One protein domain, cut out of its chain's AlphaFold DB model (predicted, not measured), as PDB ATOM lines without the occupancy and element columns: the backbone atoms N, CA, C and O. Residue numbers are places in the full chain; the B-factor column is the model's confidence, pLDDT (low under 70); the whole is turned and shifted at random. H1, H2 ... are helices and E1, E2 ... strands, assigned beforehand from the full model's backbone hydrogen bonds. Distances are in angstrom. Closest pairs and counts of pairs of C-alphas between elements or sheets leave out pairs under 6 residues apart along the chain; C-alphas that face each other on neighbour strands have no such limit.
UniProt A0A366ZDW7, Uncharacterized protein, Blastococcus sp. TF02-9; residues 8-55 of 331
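This is residues 8 to 55 of the 331 residues of an uncharacterized protein of Blastococcus sp. TF02-9 (UniProt A0A366ZDW7). One long helix, H1, makes an arm whose residues 8 to 22 stick out from a small body; at the arm's other end a hairpin of two strands, E1 and E2, carries on the length, and the chain then folds back to H2, near the end of H1, and on to the little helix H3. The printed part has 48 residues, in the order H1, E1, E2, H2, H3, with one antiparallel sheet, E1 - E2, and the class is mixed, helices and strands. The whole is loose, with a radius of gyration of the C-alphas of 13.8 A, and elongated, spanning 43 by 22 by 18 A.

Find C-alpha 8 at (220.344, 106.854, 225.675); from there H1, residues 8 to 27, runs 28.9 A to C-alpha 27 at (193.715, 97.386, 219.597). Next come E1, residues 31 to 35, 11.8 A long, and E2, residues 38 to 42, 12.0 A long. H2 holds residues 44 to 48, and H3, residues 51 to 54, ends with C-alpha 54 at (190.654, 109.422, 208.015).

Look first at Val 27 in H1: its C-alpha is 6.4 A from that of Leu 44, the closest pair of H1 and H2, which are close but not clearly touching. E1 and E2 form a hairpin, antiparallel at 144 degrees, with N 33 and O 40 at 2.8 A, within hydrogen-bond range. H2 and H3 are close but not clearly touching, their closest C-alphas, Asp 46 and Ala 54, 7.3 A apart. H3 is apart from H1, E1 and E2. Every O i to N i+4 pair is within hydrogen-bond range in H2, and 14 of 16 are in H1; H3 is too short for such a pair.

The C-alphas farthest apart, Val 8 and Gly 37, are 44.3 A from each other. The printed part has no cut, and its four links are tight. The mean pLDDT of the printed part is 78.1; look for values under 70 at residues 8 to 13, 16 and 36.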
ATOM      1  N   VAL A   8     221.312 105.772 225.930       59.16
ATOM      2  CA  VAL A   8     220.344 106.854 225.675       59.16
ATOM      3  C   VAL A   8     219.289 106.385 224.678       59.16
ATOM      4  O   VAL A   8     218.101 106.586 224.903       59.16
ATOM      5  N   VAL A   9     219.711 105.676 223.627       67.38
ATOM      6  CA  VAL A   9     218.795 105.063 222.655       67.38
ATOM      7  C   VAL A   9     217.859 104.071 223.358       67.38
ATOM      8  O   VAL A   9     216.647 104.184 223.234       67.38
ATOM      9  N   GLY A  10     218.385 103.148 224.166       67.25
ATOM     10  CA  GLY A  10     217.553 102.185 224.895       67.25
ATOM     11  C   GLY A  10     216.589 102.832 225.896       67.25
ATOM     12  O   GLY A  10     215.460 102.373 226.035       67.25
ATOM     13  N   LEU A  11     216.999 103.915 226.561       68.00
ATOM     14  CA  LEU A  11     216.175 104.601 227.561       68.00
ATOM     15  C   LEU A  11     215.052 105.440 226.935       68.00
ATOM     16  O   LEU A  11     214.003 105.590 227.551       68.00
ATOM     17  N   VAL A  12     215.251 105.952 225.718       64.25
ATOM     18  CA  VAL A  12     214.232 106.721 224.984       64.25
ATOM     19  C   VAL A  12     213.331 105.802 224.158       64.25
ATOM     20  O   VAL A  12     212.111 105.831 224.303       64.25
ATOM     21  N   TYR A  13     213.915 104.948 223.317       67.25
ATOM     22  CA  TYR A  13     213.158 104.109 222.387       67.25
ATOM     23  C   TYR A  13     212.600 102.840 223.036       67.25
ATOM     24  O   TYR A  13     211.628 102.291 222.530       67.25
ATOM     25  N   GLY A  14     213.167 102.375 224.154       76.62
ATOM     26  CA  GLY A  14     212.663 101.204 224.876       76.62
ATOM     27  C   GLY A  14     211.240 101.408 225.408       76.62
ATOM     28  O   GLY A  14     210.347 100.657 225.017       76.62
ATOM     29  N   PRO A  15     210.986 102.433 226.244       70.19
ATOM     30  CA  PRO A  15     209.641 102.738 226.732       70.19
ATOM     31  C   PRO A  15     208.656 103.065 225.606       70.19
ATOM     32  O   PRO A  15     207.526 102.589 225.646       70.19
ATOM     33  N   LEU A  16     209.088 103.813 224.584       69.81
ATOM     34  CA  LEU A  16     208.256 104.114 223.415       69.81
ATOM     35  C   LEU A  16     207.881 102.838 222.648       69.81
ATOM     36  O   LEU A  16     206.719 102.642 222.319       69.81
ATOM     37  N   GLY A  17     208.841 101.944 222.409       75.69
ATOM     38  CA  GLY A  17     208.595 100.662 221.755       75.69
ATOM     39  C   GLY A  17     207.645  99.769 222.556       75.69
ATOM     40  O   GLY A  17     206.762  99.150 221.972       75.69
ATOM     41  N   LEU A  18     207.772  99.743 223.888       78.50
ATOM     42  CA  LEU A  18     206.843  99.025 224.769       78.50
ATOM     43  C   LEU A  18     205.438  99.635 224.756       78.50
ATOM     44  O   LEU A  18     204.462  98.890 224.738       78.50
ATOM     45  N   LEU A  19     205.333 100.966 224.747       74.31
ATOM     46  CA  LEU A  19     204.062 101.678 224.634       74.31
ATOM     47  C   LEU A  19     203.375 101.341 223.307       74.31
ATOM     48  O   LEU A  19     202.222 100.925 223.315       74.31
ATOM     49  N   LEU A  20     204.094 101.471 222.189       75.88
ATOM     50  CA  LEU A  20     203.577 101.166 220.855       75.88
ATOM     51  C   LEU A  20     203.167  99.696 220.749       75.88
ATOM     52  O   LEU A  20     202.055  99.415 220.325       75.88
ATOM     53  N   ALA A  21     204.001  98.764 221.221       81.19
ATOM     54  CA  ALA A  21     203.653  97.345 221.252       81.19
ATOM     55  C   ALA A  21     202.411  97.077 222.115       81.19
ATOM     56  O   ALA A  21     201.536  96.316 221.711       81.19
ATOM     57  N   GLY A  22     202.305  97.719 223.281       82.00
ATOM     58  CA  GLY A  22     201.132  97.632 224.147       82.00
ATOM     59  C   GLY A  22     199.866  98.158 223.471       82.00
ATOM     60  O   GLY A  22     198.829  97.509 223.555       82.00
ATOM     61  N   LEU A  23     199.958  99.284 222.760       74.62
ATOM     62  CA  LEU A  23     198.855  99.888 222.012       74.62
ATOM     63  C   LEU A  23     198.414  98.994 220.843       74.62
ATOM     64  O   LEU A  23     197.226  98.705 220.709       74.62
ATOM     65  N   THR A  24     199.370  98.492 220.050       78.00
ATOM     66  CA  THR A  24     199.119  97.556 218.944       78.00
ATOM     67  C   THR A  24     198.451  96.277 219.447       78.00
ATOM     68  O   THR A  24     197.458  95.840 218.872       78.00
ATOM     69  N   LEU A  25     198.953  95.686 220.538       84.06
ATOM     70  CA  LEU A  25     198.363  94.486 221.142       84.06
ATOM     71  C   LEU A  25     196.993  94.758 221.768       84.06
ATOM     72  O   LEU A  25     196.145  93.867 221.799       84.06
ATOM     73  N   TRP A  26     196.775  95.965 222.293       77.69
ATOM     74  CA  TRP A  26     195.495  96.348 222.872       77.69
ATOM     75  C   TRP A  26     194.421  96.490 221.793       77.69
ATOM     76  O   TRP A  26     193.354  95.900 221.964       77.69
ATOM     77  N   VAL A  27     194.691  97.193 220.687       80.06
ATOM     78  CA  VAL A  27     193.715  97.386 219.597       80.06
ATOM     79  C   VAL A  27     193.523  96.133 218.741       80.06
ATOM     80  O   VAL A  27     192.384  95.777 218.444       80.06
ATOM     81  N   GLY A  28     194.598  95.423 218.384       79.00
ATOM     82  CA  GLY A  28     194.509  94.288 217.457       79.00
ATOM     83  C   GLY A  28     193.895  94.676 216.100       79.00
ATOM     84  O   GLY A  28     194.087  95.795 215.634       79.00
ATOM     85  N   ASP A  29     193.129  93.764 215.488       72.25
ATOM     86  CA  ASP A  29     192.471  93.948 214.175       72.25
ATOM     87  C   ASP A  29     190.979  94.334 214.274       72.25
ATOM     88  O   ASP A  29     190.168  93.947 213.435       72.25
ATOM     89  N   GLY A  30     190.581  95.090 215.303       73.31
ATOM     90  CA  GLY A  30     189.199  95.570 215.417       73.31
ATOM     91  C   GLY A  30     188.652  95.490 216.831       73.31
ATOM     92  O   GLY A  30     187.947  94.540 217.181       73.31
ATOM     93  N   ARG A  31     188.932  96.504 217.653       80.25
ATOM     94  CA  ARG A  31     188.213  96.687 218.916       80.25
ATOM     95  C   ARG A  31     186.950  97.484 218.681       80.25
ATOM     96  O   ARG A  31     187.009  98.609 218.207       80.25
ATOM     97  N   VAL A  32     185.821  96.929 219.096       80.88
ATOM     98  CA  VAL A  32     184.578  97.693 219.166       80.88
ATOM     99  C   VAL A  32     184.643  98.587 220.401       80.88
ATOM    100  O   VAL A  32     184.723  98.095 221.530       80.88
ATOM    101  N   LEU A  33     184.665  99.897 220.179       78.69
ATOM    102  CA  LEU A  33     184.496 100.912 221.207       78.69
ATOM    103  C   LEU A  33     183.109 101.520 221.046       78.69
ATOM    104  O   LEU A  33     182.755 101.995 219.970       78.69
ATOM    105  N   THR A  34     182.338 101.538 222.126       74.19
ATOM    106  CA  THR A  34     181.074 102.267 222.148       74.19
ATOM    107  C   THR A  34     181.373 103.732 222.458       74.19
ATOM    108  O   THR A  34     181.712 104.070 223.594       74.19
ATOM    109  N   VAL A  35     181.268 104.604 221.457       72.12
ATOM    110  CA  VAL A  35     181.492 106.051 221.590       72.12
ATOM    111  C   VAL A  35     180.156 106.748 221.375       72.12
ATOM    112  O   VAL A  35     179.500 106.545 220.362       72.12
ATOM    113  N   GLY A  36     179.687 107.514 222.365       69.75
ATOM    114  CA  GLY A  36     178.392 108.204 222.262       69.75
ATOM    115  C   GLY A  36     177.169 107.280 222.136       69.75
ATOM    116  O   GLY A  36     176.092 107.748 221.788       69.75
ATOM    117  N   GLY A  37     177.314 105.983 222.433       78.88
ATOM    118  CA  GLY A  37     176.257 104.979 222.266       78.88
ATOM    119  C   GLY A  37     176.283 104.239 220.924       78.88
ATOM    120  O   GLY A  37     175.473 103.335 220.740       78.88
ATOM    121  N   GLU A  38     177.214 104.573 220.027       80.62
ATOM    122  CA  GLU A  38     177.429 103.861 218.768       80.62
ATOM    123  C   GLU A  38     178.666 102.966 218.851       80.62
ATOM    124  O   GLU A  38     179.733 103.375 219.315       80.62
ATOM    125  N   ASP A  39     178.516 101.726 218.391       86.38
ATOM    126  CA  ASP A  39     179.600 100.753 218.328       86.38
ATOM    127  C   ASP A  39     180.493 101.054 217.118       86.38
ATOM    128  O   ASP A  39     180.156 100.751 215.974       86.38
ATOM    129  N   THR A  40     181.655 101.650 217.379       84.12
ATOM    130  CA  THR A  40     182.672 101.957 216.369       84.12
ATOM    131  C   THR A  40     183.765 100.897 216.416       84.12
ATOM    132  O   THR A  40     184.356 100.648 217.467       84.12
ATOM    133  N   THR A  41     184.058 100.256 215.284       85.75
ATOM    134  CA  THR A  41     185.185  99.314 215.202       85.75
ATOM    135  C   THR A  41     186.464 100.096 214.942       85.75
ATOM    136  O   THR A  41     186.635 100.638 213.858       85.75
ATOM    137  N   VAL A  42     187.353 100.145 215.930       82.06
ATOM    138  CA  VAL A  42     188.686 100.741 215.822       82.06
ATOM    139  C   VAL A  42     189.660  99.689 215.318       82.06
ATOM    140  O   VAL A  42     189.906  98.675 215.978       82.06
ATOM    141  N   THR A  43     190.218  99.939 214.146       86.50
ATOM    142  CA  THR A  43     191.243  99.123 213.503       86.50
ATOM    143  C   THR A  43     192.640  99.656 213.819       86.50
ATOM    144  O   THR A  43     192.818 100.791 214.263       86.50
ATOM    145  N   LEU A  44     193.674  98.849 213.558       81.88
ATOM    146  CA  LEU A  44     195.052  99.331 213.637       81.88
ATOM    147  C   LEU A  44     195.306 100.486 212.659       81.88
ATOM    148  O   LEU A  44     196.108 101.360 212.973       81.88
ATOM    149  N   ALA A  45     194.621 100.507 211.507       83.44
ATOM    150  CA  ALA A  45     194.718 101.602 210.548       83.44
ATOM    151  C   ALA A  45     194.253 102.923 211.174       83.44
ATOM    152  O   ALA A  45     194.968 103.909 211.057       83.44
ATOM    153  N   ASP A  46     193.163 102.918 211.944       81.25
ATOM    154  CA  ASP A  46     192.644 104.120 212.620       81.25
ATOM    155  C   ASP A  46     193.614 104.686 213.674       81.25
ATOM    156  O   ASP A  46     193.555 105.868 213.998       81.25
ATOM    157  N   LEU A  47     194.534 103.865 214.200       78.00
ATOM    158  CA  LEU A  47     195.577 104.317 215.128       78.00
ATOM    159  C   LEU A  47     196.773 104.985 214.443       78.00
ATOM    160  O   LEU A  47     197.458 105.790 215.071       78.00
ATOM    161  N   VAL A  48     197.104 104.570 213.217       82.00
ATOM    162  CA  VAL A  48     198.304 105.044 212.498       82.00
ATOM    163  C   VAL A  48     197.974 106.025 211.383       82.00
ATOM    164  O   VAL A  48     198.860 106.742 210.921       82.00
ATOM    165  N   GLN A  49     196.726 106.042 210.929       85.31
ATOM    166  CA  GLN A  49     196.250 106.960 209.916       85.31
ATOM    167  C   GLN A  49     196.063 108.343 210.533       85.31
ATOM    168  O   GLN A  49     195.467 108.508 211.594       85.31
ATOM    169  N   GLU A  50     196.582 109.350 209.838       83.62
ATOM    170  CA  GLU A  50     196.392 110.753 210.192       83.62
ATOM    171  C   GLU A  50     194.887 111.078 210.270       83.62
ATOM    172  O   GLU A  50     194.168 110.799 209.302       83.62
ATOM    173  N   PRO A  51     194.394 111.716 211.353       84.94
ATOM    174  CA  PRO A  51     192.973 112.029 211.517       84.94
ATOM    175  C   PRO A  51     192.392 112.830 210.348       84.94
ATOM    176  O   PRO A  51     191.263 112.593 209.927       84.94
ATOM    177  N   ALA A  52     193.188 113.738 209.769       88.69
ATOM    178  CA  ALA A  52     192.779 114.506 208.597       88.69
ATOM    179  C   ALA A  52     192.522 113.606 207.378       88.69
ATOM    180  O   ALA A  52     191.555 113.815 206.659       88.69
ATOM    181  N   VAL A  53     193.340 112.569 207.171       88.69
ATOM    182  CA  VAL A  53     193.147 111.611 206.072       88.69
ATOM    183  C   VAL A  53     191.960 110.693 206.361       88.69
ATOM    184  O   VAL A  53     191.204 110.377 205.449       88.69
ATOM    185  N   ALA A  54     191.784 110.262 207.613       87.62
ATOM    186  CA  ALA A  54     190.654 109.422 208.015       87.62
ATOM    187  C   ALA A  54     189.296 110.130 207.839       87.62
ATOM    188  O   ALA A  54     188.312 109.488 207.486       87.62
ATOM    189  N   ALA A  55     189.256 111.449 208.043       88.69
ATOM    190  CA  ALA A  55     188.044 112.261 207.947       88.69
ATOM    191  C   ALA A  55     187.871 113.004 206.603       88.69
ATOM    192  O   ALA A  55     186.971 113.834 206.496       88.69
TER     193      ALA A  55